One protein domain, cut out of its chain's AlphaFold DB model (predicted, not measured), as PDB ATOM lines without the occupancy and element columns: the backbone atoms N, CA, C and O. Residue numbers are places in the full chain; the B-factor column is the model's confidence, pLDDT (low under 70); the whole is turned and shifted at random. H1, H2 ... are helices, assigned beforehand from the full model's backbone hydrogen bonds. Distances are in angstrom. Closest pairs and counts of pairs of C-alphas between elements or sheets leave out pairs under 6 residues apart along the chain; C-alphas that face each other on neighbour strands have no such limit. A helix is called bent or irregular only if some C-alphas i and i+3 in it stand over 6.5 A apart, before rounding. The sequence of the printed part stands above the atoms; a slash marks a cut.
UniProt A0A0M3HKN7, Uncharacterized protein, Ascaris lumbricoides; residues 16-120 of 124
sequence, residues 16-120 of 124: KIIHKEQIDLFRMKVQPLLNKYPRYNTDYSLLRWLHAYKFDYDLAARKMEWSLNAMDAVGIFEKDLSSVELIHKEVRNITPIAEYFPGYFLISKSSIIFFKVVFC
ATOM      1  N   LYS A  16       6.241  47.597   9.530       77.12
ATOM      2  CA  LYS A  16       6.400  46.284  10.180       77.12
ATOM      3  C   LYS A  16       5.169  45.400  10.056       77.12
ATOM      4  O   LYS A  16       5.310  44.193   9.903       77.12
ATOM      5  N   ILE A  17       3.979  45.983  10.179       79.56
ATOM      6  CA  ILE A  17       2.713  45.248  10.123       79.56
ATOM      7  C   ILE A  17       2.435  44.853   8.675       79.56
ATOM      8  O   ILE A  17       2.082  43.706   8.411       79.56
ATOM      9  N   ILE A  18       2.683  45.774   7.738       84.00
ATOM     10  CA  ILE A  18       2.511  45.549   6.297       84.00
ATOM     11  C   ILE A  18       3.450  44.448   5.790       84.00
ATOM     12  O   ILE A  18       3.035  43.598   5.004       84.00
ATOM     13  N   HIS A  19       4.712  44.451   6.232       85.62
ATOM     14  CA  HIS A  19       5.742  43.533   5.737       85.62
ATOM     15  C   HIS A  19       6.064  42.376   6.688       85.62
ATOM     16  O   HIS A  19       7.133  41.771   6.590       85.62
ATOM     17  N   LYS A  20       5.159  42.063   7.620       89.06
ATOM     18  CA  LYS A  20       5.403  41.067   8.669       89.06
ATOM     19  C   LYS A  20       5.748  39.688   8.109       89.06
ATOM     20  O   LYS A  20       6.718  39.077   8.541       89.06
ATOM     21  N   GLU A  21       5.005  39.232   7.104       90.56
ATOM     22  CA  GLU A  21       5.232  37.929   6.470       90.56
ATOM     23  C   GLU A  21       6.616  37.852   5.806       90.56
ATOM     24  O   GLU A  21       7.346  36.876   5.970       90.56
ATOM     25  N   GLN A  22       7.026  38.916   5.114       91.50
ATOM     26  CA  GLN A  22       8.343  39.016   4.488       91.50
ATOM     27  C   GLN A  22       9.461  39.018   5.538       91.50
ATOM     28  O   GLN A  22      10.500  38.386   5.341       91.50
ATOM     29  N   ILE A  23       9.250  39.708   6.662       92.31
ATOM     30  CA  ILE A  23      10.193  39.722   7.783       92.31
ATOM     31  C   ILE A  23      10.332  38.317   8.370       92.31
ATOM     32  O   ILE A  23      11.459  37.870   8.566       92.31
ATOM     33  N   ASP A  24       9.228  37.603   8.595       93.38
ATOM     34  CA  ASP A  24       9.241  36.253   9.164       93.38
ATOM     35  C   ASP A  24       9.958  35.258   8.235       93.38
ATOM     36  O   ASP A  24      10.843  34.520   8.676       93.38
ATOM     37  N   LEU A  25       9.672  35.299   6.928       93.44
ATOM     38  CA  LEU A  25      10.369  34.481   5.926       93.44
ATOM     39  C   LEU A  25      11.875  34.772   5.894       93.44
ATOM     40  O   LEU A  25      12.703  33.855   5.855       93.44
ATOM     41  N   PHE A  26      12.250  36.052   5.936       94.00
ATOM     42  CA  PHE A  26      13.653  36.449   5.962       94.00
ATOM     43  C   PHE A  26      14.341  36.029   7.262       94.00
ATOM     44  O   PHE A  26      15.461  35.517   7.222       94.00
ATOM     45  N   ARG A  27      13.654  36.164   8.401       94.62
ATOM     46  CA  ARG A  27      14.126  35.754   9.727       94.62
ATOM     47  C   ARG A  27      14.442  34.262   9.761       94.62
ATOM     48  O   ARG A  27      15.524  33.896  10.204       94.62
ATOM     49  N   MET A  28      13.567  33.414   9.213       94.00
ATOM     50  CA  MET A  28      13.826  31.971   9.108       94.00
ATOM     51  C   MET A  28      15.075  31.670   8.270       94.00
ATOM     52  O   MET A  28      15.867  30.800   8.628       94.00
ATOM     53  N   LYS A  29      15.284  32.410   7.173       92.81
ATOM     54  CA  LYS A  29      16.434  32.226   6.277       92.81
ATOM     55  C   LYS A  29      17.759  32.611   6.937       92.81
ATOM     56  O   LYS A  29      18.751  31.904   6.781       92.81
ATOM     57  N   VAL A  30      17.782  33.726   7.666       93.44
ATOM     58  CA  VAL A  30      18.991  34.250   8.326       93.44
ATOM     59  C   VAL A  30      19.115  33.819   9.788       93.44
ATOM     60  O   VAL A  30      20.060  34.214  10.459       93.44
ATOM     61  N   GLN A  31      18.231  32.945  10.275       93.19
ATOM     62  CA  GLN A  31      18.241  32.403  11.635       93.19
ATOM     63  C   GLN A  31      19.631  31.971  12.151       93.19
ATOM     64  O   GLN A  31      19.978  32.372  13.265       93.19
ATOM     65  N   PRO A  32      20.467  31.216  11.402       92.38
ATOM     66  CA  PRO A  32      21.800  30.851  11.892       92.38
ATOM     67  C   PRO A  32      22.697  32.076  12.132       92.38
ATOM     68  O   PRO A  32      23.453  32.107  13.101       92.38
ATOM     69  N   LEU A  33      22.574  33.107  11.295       90.19
ATOM     70  CA  LEU A  33      23.306  34.364  11.429       90.19
ATOM     71  C   LEU A  33      22.786  35.197  12.611       90.19
ATOM     72  O   LEU A  33      23.580  35.773  13.350       90.19
ATOM     73  N   LEU A  34      21.469  35.222  12.830       90.25
ATOM     74  CA  LEU A  34      20.850  35.920  13.964       90.25
ATOM     75  C   LEU A  34      21.208  35.286  15.305       90.25
ATOM     76  O   LEU A  34      21.365  35.997  16.293       90.25
ATOM     77  N   ASN A  35      21.386  33.965  15.341       91.62
ATOM     78  CA  ASN A  35      21.873  33.279  16.534       91.62
ATOM     79  C   ASN A  35      23.307  33.715  16.886       91.62
ATOM     80  O   ASN A  35      23.636  33.812  18.064       91.62
ATOM     81  N   LYS A  36      24.147  34.008  15.878       90.12
ATOM     82  CA  LYS A  36      25.497  34.560  16.078       90.12
ATOM     83  C   LYS A  36      25.454  36.038  16.490       90.12
ATOM     84  O   LYS A  36      26.227  36.453  17.347       90.12
ATOM     85  N   TYR A  37      24.536  36.818  15.915       87.94
ATOM     86  CA  TYR A  37      24.412  38.260  16.145       87.94
ATOM     87  C   TYR A  37      22.994  38.653  16.600       87.94
ATOM     88  O   TYR A  37      22.229  39.238  15.823       87.94
ATOM     89  N   PRO A  38      22.629  38.403  17.873       87.31
ATOM     90  CA  PRO A  38      21.261  38.601  18.364       87.31
ATOM     91  C   PRO A  38      20.793  40.062  18.308       87.31
ATOM     92  O   PRO A  38      19.594  40.320  18.206       87.31
ATOM     93  N   ARG A  39      21.722  41.029  18.305       85.25
ATOM     94  CA  ARG A  39      21.422  42.471  18.219       85.25
ATOM     95  C   ARG A  39      20.702  42.868  16.922       85.25
ATOM     96  O   ARG A  39      19.987  43.861  16.908       85.25
ATOM     97  N   TYR A  40      20.854  42.078  15.858       85.81
ATOM     98  CA  TYR A  40      20.227  42.310  14.551       85.81
ATOM     99  C   TYR A  40      18.948  41.480  14.339       85.81
ATOM    100  O   TYR A  40      18.468  41.360  13.217       85.81
ATOM    101  N   ASN A  41      18.382  40.890  15.398       88.81
ATOM    102  CA  ASN A  41      17.120  40.145  15.345       88.81
ATOM    103  C   ASN A  41      15.905  41.040  15.666       88.81
ATOM    104  O   ASN A  41      15.016  40.665  16.434       88.81
ATOM    105  N   THR A  42      15.884  42.262  15.131       89.50
ATOM    106  CA  THR A  42      14.762  43.199  15.303       89.50
ATOM    107  C   THR A  42      14.015  43.374  13.989       89.50
ATOM    108  O   THR A  42      14.633  43.405  12.923       89.50
ATOM    109  N   ASP A  43      12.694  43.546  14.040       89.00
ATOM    110  CA  ASP A  43      11.871  43.660  12.826       89.00
ATOM    111  C   ASP A  43      12.304  44.828  11.934       89.00
ATOM    112  O   ASP A  43      12.394  44.671  10.720       89.00
ATOM    113  N   TYR A  44      12.662  45.980  12.520       84.75
ATOM    114  CA  TYR A  44      13.170  47.117  11.745       84.75
ATOM    115  C   TYR A  44      14.523  46.827  11.098       84.75
ATOM    116  O   TYR A  44      14.738  47.234   9.957       84.75
ATOM    117  N   SER A  45      15.432  46.123  11.780       86.38
ATOM    118  CA  SER A  45      16.729  45.783  11.185       86.38
ATOM    119  C   SER A  45      16.560  44.848   9.984       86.38
ATOM    120  O   SER A  45      17.090  45.128   8.908       86.38
ATOM    121  N   LEU A  46      15.743  43.801  10.123       90.06
ATOM    122  CA  LEU A  46      15.434  42.852   9.053       90.06
ATOM    123  C   LEU A  46      14.717  43.535   7.884       90.06
ATOM    124  O   LEU A  46      15.098  43.356   6.726       90.06
ATOM    125  N   LEU A  47      13.734  44.385   8.180       88.81
ATOM    126  CA  LEU A  47      13.013  45.146   7.167       88.81
ATOM    127  C   LEU A  47      13.928  46.123   6.419       88.81
ATOM    128  O   LEU A  47      13.818  46.261   5.202       88.81
ATOM    129  N   ARG A  48      14.872  46.765   7.115       87.06
ATOM    130  CA  ARG A  48      15.864  47.664   6.508       87.06
ATOM    131  C   ARG A  48      16.762  46.912   5.521       87.06
ATOM    132  O   ARG A  48      17.022  47.429   4.432       87.06
ATOM    133  N   TRP A  49      17.187  45.693   5.859       88.69
ATOM    134  CA  TRP A  49      17.920  44.811   4.945       88.69
ATOM    135  C   TRP A  49      17.079  44.439   3.720       88.69
ATOM    136  O   TRP A  49      17.554  44.574   2.593       88.69
ATOM    137  N   LEU A  50      15.815  44.061   3.913       88.88
ATOM    138  CA  LEU A  50      14.909  43.740   2.807       88.88
ATOM    139  C   LEU A  50      14.674  44.940   1.879       88.88
ATOM    140  O   LEU A  50      14.852  44.820   0.666       88.88
ATOM    141  N   HIS A  51      14.371  46.119   2.422       87.31
ATOM    142  CA  HIS A  51      14.187  47.341   1.633       87.31
ATOM    143  C   HIS A  51      15.445  47.725   0.848       87.31
ATOM    144  O   HIS A  51      15.352  48.118  -0.318       87.31
ATOM    145  N   ALA A  52      16.630  47.592   1.453       83.12
ATOM    146  CA  ALA A  52      17.897  47.929   0.806       83.12
ATOM    147  C   ALA A  52      18.150  47.120  -0.475       83.12
ATOM    148  O   ALA A  52      18.779  47.632  -1.403       83.12
ATOM    149  N   TYR A  53      17.636  45.892  -0.534       87.25
ATOM    150  CA  TYR A  53      17.807  44.979  -1.662       87.25
ATOM    151  C   TYR A  53      16.498  44.688  -2.397       87.25
ATOM    152  O   TYR A  53      16.390  43.668  -3.068       87.25
ATOM    153  N   LYS A  54      15.514  45.597  -2.317       88.06
ATOM    154  CA  LYS A  54      14.229  45.490  -3.033       88.06
ATOM    155  C   LYS A  54      13.516  44.148  -2.792       88.06
ATOM    156  O   LYS A  54      12.933  43.592  -3.716       88.06
ATOM    157  N   PHE A  55      13.575  43.644  -1.559       87.56
ATOM    158  CA  PHE A  55      13.005  42.362  -1.131       87.56
ATOM    159  C   PHE A  55      13.608  41.117  -1.816       87.56
ATOM    160  O   PHE A  55      12.995  40.054  -1.824       87.56
ATOM    161  N   ASP A  56      14.833  41.207  -2.344       91.25
ATOM    162  CA  ASP A  56      15.622  40.032  -2.731       91.25
ATOM    163  C   ASP A  56      16.213  39.361  -1.478       91.25
ATOM    164  O   ASP A  56      17.230  39.796  -0.928       91.25
ATOM    165  N   TYR A  57      15.554  38.297  -1.017       91.75
ATOM    166  CA  TYR A  57      15.919  37.560   0.195       91.75
ATOM    167  C   TYR A  57      17.317  36.931   0.129       91.75
ATOM    168  O   TYR A  57      18.016  36.875   1.141       91.75
ATOM    169  N   ASP A  58      17.739  36.437  -1.037       91.69
ATOM    170  CA  ASP A  58      19.035  35.774  -1.218       91.69
ATOM    171  C   ASP A  58      20.182  36.775  -1.252       91.69
ATOM    172  O   ASP A  58      21.247  36.554  -0.662       91.69
ATOM    173  N   LEU A  59      19.983  37.897  -1.941       88.75
ATOM    174  CA  LEU A  59      20.960  38.972  -1.958       88.75
ATOM    175  C   LEU A  59      21.073  39.630  -0.581       88.75
ATOM    176  O   LEU A  59      22.193  39.829  -0.107       88.75
ATOM    177  N   ALA A  60      19.944  39.910   0.076       89.38
ATOM    178  CA  ALA A  60      19.918  40.489   1.414       89.38
ATOM    179  C   ALA A  60      20.616  39.584   2.437       89.38
ATOM    180  O   ALA A  60      21.464  40.071   3.182       89.38
ATOM    181  N   ALA A  61      20.344  38.273   2.429       91.25
ATOM    182  CA  ALA A  61      20.965  37.326   3.356       91.25
ATOM    183  C   ALA A  61      22.490  37.277   3.189       91.25
ATOM    184  O   ALA A  61      23.222  37.461   4.160       91.25
ATOM    185  N   ARG A  62      22.984  37.127   1.950       90.88
ATOM    186  CA  ARG A  62      24.432  37.102   1.669       90.88
ATOM    187  C   ARG A  62      25.122  38.407   2.055       90.88
ATOM    188  O   ARG A  62      26.254  38.401   2.534       90.88
ATOM    189  N   LYS A  63      24.464  39.545   1.815       88.50
ATOM    190  CA  LYS A  63      25.015  40.860   2.157       88.50
ATOM    191  C   LYS A  63      25.020  41.104   3.657       88.50
ATOM    192  O   LYS A  63      26.009  41.638   4.154       88.50
ATOM    193  N   MET A  64      23.977  40.678   4.362       89.50
ATOM    194  CA  MET A  64      23.916  40.722   5.818       89.50
ATOM    195  C   MET A  64      25.029  39.861   6.424       89.50
ATOM    196  O   MET A  64      25.815  40.362   7.218       89.50
ATOM    197  N   GLU A  65      25.172  38.615   5.974       90.50
ATOM    198  CA  GLU A  65      26.212  37.695   6.444       90.50
ATOM    199  C   GLU A  65      27.621  38.260   6.249       90.50
ATOM    200  O   GLU A  65      28.394  38.343   7.204       90.50
ATOM    201  N   TRP A  66      27.950  38.699   5.030       88.75
ATOM    202  CA  TRP A  66      29.262  39.277   4.744       88.75
ATOM    203  C   TRP A  66      29.540  40.510   5.610       88.75
ATOM    204  O   TRP A  66      30.639  40.656   6.137       88.75
ATOM    205  N   SER A  67      28.541  41.376   5.786       85.44
ATOM    206  CA  SER A  67      28.698  42.619   6.541       85.44
ATOM    207  C   SER A  67      28.904  42.369   8.033       85.44
ATOM    208  O   SER A  67      29.794  42.968   8.631       85.44
ATOM    209  N   LEU A  68      28.120  41.467   8.634       86.62
ATOM    210  CA  LEU A  68      28.262  41.128  10.050       86.62
ATOM    211  C   LEU A  68      29.594  40.417  10.321       86.62
ATOM    212  O   LEU A  68      30.298  40.789  11.256       86.62
ATOM    213  N   ASN A  69      29.996  39.481   9.459       86.50
ATOM    214  CA  ASN A  69      31.293  38.813   9.579       86.50
ATOM    215  C   ASN A  69      32.474  39.777   9.367       86.50
ATOM    216  O   ASN A  69      33.498  39.642  10.028       86.50
ATOM    217  N   ALA A  70      32.349  40.768   8.479       81.88
ATOM    218  CA  ALA A  70      33.381  41.788   8.297       81.88
ATOM    219  C   ALA A  70      33.532  42.680   9.541       81.88
ATOM    220  O   ALA A  70      34.653  42.989   9.934       81.88
ATOM    221  N   MET A  71      32.428  43.064  10.187       78.00
ATOM    222  CA  MET A  71      32.479  43.823  11.443       78.00
ATOM    223  C   MET A  71      33.075  43.014  12.593       78.00
ATOM    224  O   MET A  71      33.859  43.550  13.374       78.00
ATOM    225  N   ASP A  72      32.741  41.727  12.663       83.12
ATOM    226  CA  ASP A  72      33.309  40.772  13.616       83.12
ATOM    227  C   ASP A  72      34.829  40.648  13.436       83.12
ATOM    228  O   ASP A  72      35.583  40.776  14.393       83.12
ATOM    229  N   ALA A  73      35.301  40.539  12.190       78.62
ATOM    230  CA  ALA A  73      36.728  40.484  11.872       78.62
ATOM    231  C   ALA A  73      37.495  41.768  12.244       78.62
ATOM    232  O   ALA A  73      38.687  41.711  12.541       78.62
ATOM    233  N   VAL A  74      36.828  42.926  12.231       73.38
ATOM    234  CA  VAL A  74      37.399  44.218  12.661       73.38
ATOM    235  C   VAL A  74      37.250  44.426  14.182       73.38
ATOM    236  O   VAL A  74      37.758  45.406  14.734       73.38
ATOM    237  N   GLY A  75      36.586  43.501  14.886       75.69
ATOM    238  CA  GLY A  75      36.362  43.563  16.331       75.69
ATOM    239  C   GLY A  75      35.426  44.697  16.748       75.69
ATOM    240  O   GLY A  75      35.524  45.199  17.862       75.69
ATOM    241  N   ILE A  76      34.536  45.152  15.857       71.88
ATOM    242  CA  ILE A  76      33.638  46.288  16.127       71.88
ATOM    243  C   ILE A  76      32.649  45.984  17.255       71.88
ATOM    244  O   ILE A  76      32.288  46.886  18.001       71.88
ATOM    245  N   PHE A  77      32.234  44.725  17.410       71.50
ATOM    246  CA  PHE A  77      31.266  44.335  18.438       71.50
ATOM    247  C   PHE A  77      31.821  44.360  19.865       71.50
ATOM    248  O   PHE A  77      31.042  44.439  20.810       71.50
ATOM    249  N   GLU A  78      33.142  44.312  20.020       68.81
ATOM    250  CA  GLU A  78      33.822  44.354  21.320       68.81
ATOM    251  C   GLU A  78      34.231  45.781  21.717       68.81
ATOM    252  O   GLU A  78      34.633  46.025  22.854       68.81
ATOM    253  N   LYS A  79      34.136  46.733  20.781       66.56
ATOM    254  CA  LYS A  79      34.571  48.117  20.975       66.56
ATOM    255  C   LYS A  79      33.426  48.983  21.477       66.56
ATOM    256  O   LYS A  79      32.306  48.926  20.972       66.56
ATOM    257  N   ASP A  80      33.736  49.826  22.453       58.19
ATOM    258  CA  ASP A  80      32.787  50.789  22.990       58.19
ATOM    259  C   ASP A  80      32.681  51.990  22.036       58.19
ATOM    260  O   ASP A  80      33.577  52.830  21.955       58.19
ATOM    261  N   LEU A  81      31.603  52.024  21.250       57.66
ATOM    262  CA  LEU A  81      31.299  53.088  20.286       57.66
ATOM    263  C   LEU A  81      30.274  54.090  20.844       57.66
ATOM    264  O   LEU A  81      29.684  54.852  20.087       57.66
ATOM    265  N   SER A  82      30.058  54.098  22.164       61.59
ATOM    266  CA  SER A  82      29.040  54.919  22.836       61.59
ATOM    267  C   SER A  82      29.260  56.436  22.741       61.59
ATOM    268  O   SER A  82      28.344  57.205  23.029       61.59
ATOM    269  N   SER A  83      30.448  56.891  22.335       54.78
ATOM    270  CA  SER A  83      30.772  58.312  22.164       54.78
ATOM    271  C   SER A  83      31.567  58.548  20.878       54.78
ATOM    272  O   SER A  83      32.428  57.753  20.492       54.78
ATOM    273  N   VAL A  84      31.288  59.675  20.215       59.53
ATOM    274  CA  VAL A  84      31.939  60.105  18.963       59.53
ATOM    275  C   VAL A  84      33.461  60.179  19.123       59.53
ATOM    276  O   VAL A  84      34.213  59.818  18.219       59.53
ATOM    277  N   GLU A  85      33.935  60.571  20.301       58.75
ATOM    278  CA  GLU A  85      35.347  60.640  20.652       58.75
ATOM    279  C   GLU A  85      36.009  59.252  20.682       58.75
ATOM    280  O   GLU A  85      37.144  59.101  20.217       58.75
ATOM    281  N   LEU A  86      35.299  58.230  21.175       60.75
ATOM    282  CA  LEU A  86      35.763  56.839  21.180       60.75
ATOM    283  C   LEU A  86      35.770  56.251  19.765       60.75
ATOM    284  O   LEU A  86      36.750  55.613  19.375       60.75
ATOM    285  N   ILE A  87      34.755  56.566  18.953       61.38
ATOM    286  CA  ILE A  87      34.721  56.217  17.524       61.38
ATOM    287  C   ILE A  87      35.934  56.820  16.806       61.38
ATOM    288  O   ILE A  87      36.657  56.118  16.103       61.38
ATOM    289  N   HIS A  88      36.216  58.109  17.017       58.75
ATOM    290  CA  HIS A  88      37.361  58.790  16.406       58.75
ATOM    291  C   HIS A  88      38.707  58.213  16.864       58.75
ATOM    292  O   HIS A  88      39.681  58.249  16.109       58.75
ATOM    293  N   LYS A  89      38.797  57.702  18.095       63.09
ATOM    294  CA  LYS A  89      39.998  57.028  18.606       63.09
ATOM    295  C   LYS A  89      40.203  55.671  17.928       63.09
ATOM    296  O   LYS A  89      41.310  55.370  17.493       63.09
ATOM    297  N   GLU A  90      39.138  54.895  17.754       62.41
ATOM    298  CA  GLU A  90      39.210  53.589  17.096       62.41
ATOM    299  C   GLU A  90      39.425  53.681  15.581       62.41
ATOM    300  O   GLU A  90      40.225  52.929  15.024       62.41
ATOM    301  N   VAL A  91      38.804  54.653  14.908       61.41
ATOM    302  CA  VAL A  91      39.046  54.924  13.480       61.41
ATOM    303  C   VAL A  91      40.502  55.322  13.236       61.41
ATOM    304  O   VAL A  91      41.098  54.876  12.252       61.41
ATOM    305  N   ARG A  92      41.100  56.099  14.152       60.69
ATOM    306  CA  ARG A  92      42.530  56.441  14.107       60.69
ATOM    307  C   ARG A  92      43.433  55.228  14.319       60.69
ATOM    308  O   ARG A  92      44.434  55.110  13.619       60.69
ATOM    309  N   ASN A  93      43.063  54.312  15.214       62.53
ATOM    310  CA  ASN A  93      43.822  53.078  15.449       62.53
ATOM    311  C   ASN A  93      43.789  52.119  14.247       62.53
ATOM    312  O   ASN A  93      44.799  51.493  13.937       62.53
ATOM    313  N   ILE A  94      42.643  51.994  13.568       62.19
ATOM    314  CA  ILE A  94      42.480  51.081  12.421       62.19
ATOM    315  C   ILE A  94      43.049  51.695  11.133       62.19
ATOM    316  O   ILE A  94      43.598  50.994  10.284       62.19
ATOM    317  N   THR A  95      42.929  53.013  10.979       56.38
ATOM    318  CA  THR A  95      43.298  53.736   9.757       56.38
ATOM    319  C   THR A  95      43.917  55.089  10.110       56.38
ATOM    320  O   THR A  95      43.220  56.104  10.092       56.38
ATOM    321  N   PRO A  96      45.239  55.158  10.354       56.59
ATOM    322  CA  PRO A  96      45.923  56.426  10.637       56.59
ATOM    323  C   PRO A  96      45.808  57.452   9.490       56.59
ATOM    324  O   PRO A  96      45.948  58.650   9.697       56.59
ATOM    325  N   ILE A  97      45.474  57.002   8.274       51.50
ATOM    326  CA  ILE A  97      45.245  57.855   7.094       51.50
ATOM    327  C   ILE A  97      43.911  58.630   7.171       51.50
ATOM    328  O   ILE A  97      43.757  59.649   6.496       51.50
ATOM    329  N   ALA A  98      42.956  58.202   8.006       51.88
ATOM    330  CA  ALA A  98      41.659  58.871   8.150       51.88
ATOM    331  C   ALA A  98      41.773  60.295   8.731       51.88
ATOM    332  O   ALA A  98      40.897  61.125   8.492       51.88
ATOM    333  N   GLU A  99      42.869  60.604   9.432       50.38
ATOM    334  CA  GLU A  99      43.136  61.926  10.017       50.38
ATOM    335  C   GLU A  99      43.421  63.005   8.955       50.38
ATOM    336  O   GLU A  99      43.113  64.176   9.164       50.38
ATOM    337  N   TYR A 100      43.926  62.619   7.778       57.03
ATOM    338  CA  TYR A 100      44.275  63.557   6.703       57.03
ATOM    339  C   TYR A 100      43.140  63.815   5.700       57.03
ATOM    340  O   TYR A 100      43.219  64.755   4.910       57.03
ATOM    341  N   PHE A 101      42.069  63.013   5.727       52.78
ATOM    342  CA  PHE A 101      40.987  63.077   4.741       52.78
ATOM    343  C   PHE A 101      39.605  62.824   5.372       52.78
ATOM    344  O   PHE A 101      38.948  61.833   5.038       52.78
ATOM    345  N   PRO A 102      39.107  63.735   6.232       52.97
ATOM    346  CA  PRO A 102      37.846  63.541   6.957       52.97
ATOM    347  C   PRO A 102      36.611  63.407   6.040       52.97
ATOM    348  O   PRO A 102      35.606  62.833   6.444       52.97
ATOM    349  N   GLY A 103      36.678  63.886   4.788       47.75
ATOM    350  CA  GLY A 103      35.557  63.860   3.835       47.75
ATOM    351  C   GLY A 103      35.472  62.640   2.901       47.75
ATOM    352  O   GLY A 103      34.423  62.408   2.306       47.75
ATOM    353  N   TYR A 104      36.532  61.834   2.757       45.72
ATOM    354  CA  TYR A 104      36.550  60.734   1.770       45.72
ATOM    355  C   TYR A 104      35.842  59.459   2.250       45.72
ATOM    356  O   TYR A 104      35.470  58.609   1.434       45.72
ATOM    357  N   PHE A 105      35.574  59.343   3.555       48.88
ATOM    358  CA  PHE A 105      34.798  58.234   4.116       48.88
ATOM    359  C   PHE A 105      33.324  58.253   3.674       48.88
ATOM    360  O   PHE A 105      32.639  57.243   3.783       48.88
ATOM    361  N   LEU A 106      32.837  59.366   3.116       46.19
ATOM    362  CA  LEU A 106      31.460  59.498   2.631       46.19
ATOM    363  C   LEU A 106      31.271  59.073   1.160       46.19
ATOM    364  O   LEU A 106      30.136  59.016   0.695       46.19
ATOM    365  N   ILE A 107      32.345  58.770   0.412       38.44
ATOM    366  CA  ILE A 107      32.282  58.688  -1.068       38.44
ATOM    367  C   ILE A 107      32.775  57.337  -1.629       38.44
ATOM    368  O   ILE A 107      32.502  56.989  -2.780       38.44
ATOM    369  N   SER A 108      33.451  56.508  -0.829       31.00
ATOM    370  CA  SER A 108      33.842  55.156  -1.247       31.00
ATOM    371  C   SER A 108      32.639  54.203  -1.220       31.00
ATOM    372  O   SER A 108      31.950  54.087  -0.207       31.00
ATOM    373  N   LYS A 109      32.403  53.451  -2.308       41.16
ATOM    374  CA  LYS A 109      31.357  52.405  -2.351       41.16
ATOM    375  C   LYS A 109      31.496  51.378  -1.219       41.16
ATOM    376  O   LYS A 109      30.487  50.830  -0.783       41.16
ATOM    377  N   SER A 110      32.712  51.154  -0.719       36.31
ATOM    378  CA  SER A 110      32.975  50.291   0.438       36.31
ATOM    379  C   SER A 110      32.550  50.948   1.757       36.31
ATOM    380  O   SER A 110      32.003  50.272   2.625       36.31
ATOM    381  N   SER A 111      32.708  52.268   1.882       34.94
ATOM    382  CA  SER A 111      32.250  53.035   3.044       34.94
ATOM    383  C   SER A 111      30.733  53.205   3.084       34.94
ATOM    384  O   SER A 111      30.182  53.263   4.171       34.94
ATOM    385  N   ILE A 112      30.032  53.193   1.943       43.53
ATOM    386  CA  ILE A 112      28.556  53.155   1.915       43.53
ATOM    387  C   ILE A 112      28.033  51.841   2.503       43.53
ATOM    388  O   ILE A 112      27.036  51.854   3.218       43.53
ATOM    389  N   ILE A 113      28.697  50.710   2.237       43.78
ATOM    390  CA  ILE A 113      28.320  49.428   2.850       43.78
ATOM    391  C   ILE A 113      28.563  49.502   4.358       43.78
ATOM    392  O   ILE A 113      27.675  49.155   5.125       43.78
ATOM    393  N   PHE A 114      29.707  50.048   4.779       41.16
ATOM    394  CA  PHE A 114      30.014  50.256   6.194       41.16
ATOM    395  C   PHE A 114      29.005  51.193   6.879       41.16
ATOM    396  O   PHE A 114      28.450  50.829   7.904       41.16
ATOM    397  N   PHE A 115      28.659  52.341   6.289       42.66
ATOM    398  CA  PHE A 115      27.667  53.275   6.839       42.66
ATOM    399  C   PHE A 115      26.266  52.665   6.915       42.66
ATOM    400  O   PHE A 115      25.572  52.829   7.914       42.66
ATOM    401  N   LYS A 116      25.850  51.917   5.887       43.72
ATOM    402  CA  LYS A 116      24.524  51.282   5.837       43.72
ATOM    403  C   LYS A 116      24.376  50.154   6.867       43.72
ATOM    404  O   LYS A 116      23.254  49.804   7.222       43.72
ATOM    405  N   VAL A 117      25.499  49.616   7.343       46.06
ATOM    406  CA  VAL A 117      25.591  48.527   8.321       46.06
ATOM    407  C   VAL A 117      25.845  49.053   9.746       46.06
ATOM    408  O   VAL A 117      25.261  48.526  10.691       46.06
ATOM    409  N   VAL A 118      26.677  50.092   9.909       43.78
ATOM    410  CA  VAL A 118      27.100  50.656  11.208       43.78
ATOM    411  C   VAL A 118      26.052  51.598  11.808       43.78
ATOM    412  O   VAL A 118      25.795  51.502  13.001       43.78
ATOM    413  N   PHE A 119      25.333  52.403  11.016       45.25
ATOM    414  CA  PHE A 119      24.205  53.219  11.520       45.25
ATOM    415  C   PHE A 119      22.925  52.392  11.785       45.25
ATOM    416  O   PHE A 119      21.797  52.863  11.650       45.25
ATOM    417  N   CYS A 120      23.077  51.104  12.098       44.84
ATOM    418  CA  CYS A 120      21.980  50.170  12.336       44.84
ATOM    419  C   CYS A 120      21.709  49.917  13.832       44.84
ATOM    420  O   CYS A 120      20.837  49.108  14.137       44.84
TER     421      CYS A 120
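Overview. This is residues 16 to 120 of the 124 residues of an uncharacterized protein of Ascaris lumbricoides (UniProt A0A0M3HKN7). Three helices, H1, H2 and H3, pack into a cluster at one end of an elongated domain, and H3 reaches out of it toward the other end. There H4 and the short H5 make a corner, and the chain folds back to bring H6 beside H3, so that H3, H4, H5, H6 and their links make a loose, open ring. The printed part has 105 residues with six named helices, H1 to H6 in order along the chain, and no named strand; the class is all helix. It is only just compact, close to loose, with a radius of gyration of the C-alphas of 15.3 A, and spans 46 by 26 by 22 A.

Arrangement. H1, residues 20 to 36, has a kink of 72 degrees near residue 30. With residues 23 to 27 alone it touches H2, residues 43 to 52, about perpendicular at 78 degrees; the closest C-alphas, of Ile 23 and Leu 47, are 6.1 A apart. H3, residues 57 to 73, is the hub, touching three helices. H1 touches it with residues 26 to 33 alone, at a shallow tilt of 30 degrees, the same way, closest at the C-alphas of Val 30 and Ala 61, 6.2 A. H2 touches residues 57 to 64 of H3, opposite ways at a steep tilt of 70.0 degrees, only just short of about perpendicular; the closest C-alphas, of Trp 49 and Ala 60, are 5.9 A apart. Helix packing is mostly crossed. H4, residues 84 to 94, and H5, residues 96 to 99, only just touch, and only at the corner, with 3 pairs of C-alphas within 8 A, closest at Arg 92 and Ala 98, 6.5 A. H6, residues 109 to 118, only just touches H3, with 3 pairs within 8 A, about perpendicular at 84 degrees; the closest C-alphas, of Ser 67 and Val 117, are 6.9 A apart. H2 and H6 are near each other, while H3 and H4 are apart. In H2, H3 and H4 every O i to N i+4 pair is within hydrogen-bond range, in H1 11 of 13 and in H6 5 of 6; H5 is too short for such a pair.

Along the chain. H1 begins at C-alpha 20 (5.403, 41.067, 8.669) and is 22.4 A long; it is irregular, with C-alphas 29 and 32 7.9 A apart. H2 is 14.1 A long. H3 runs 24.0 A to C-alpha 73 (36.728, 40.484, 11.872). H4 is 15.3 A long and H5 6.2 A. H6, 14.3 A, ends at C-alpha 118 (27.100, 50.656, 11.208).

Size, cuts and confidence. The C-alphas farthest apart, of Glu 21 and Tyr 100, are 46.7 A from each other. The printed part has no cut and no long link. Residues 107 to 112, of which 109 to 112 belong to H6, stand free. The mean pLDDT of the printed part is 72.9, and residues 78 to 120 are under 70.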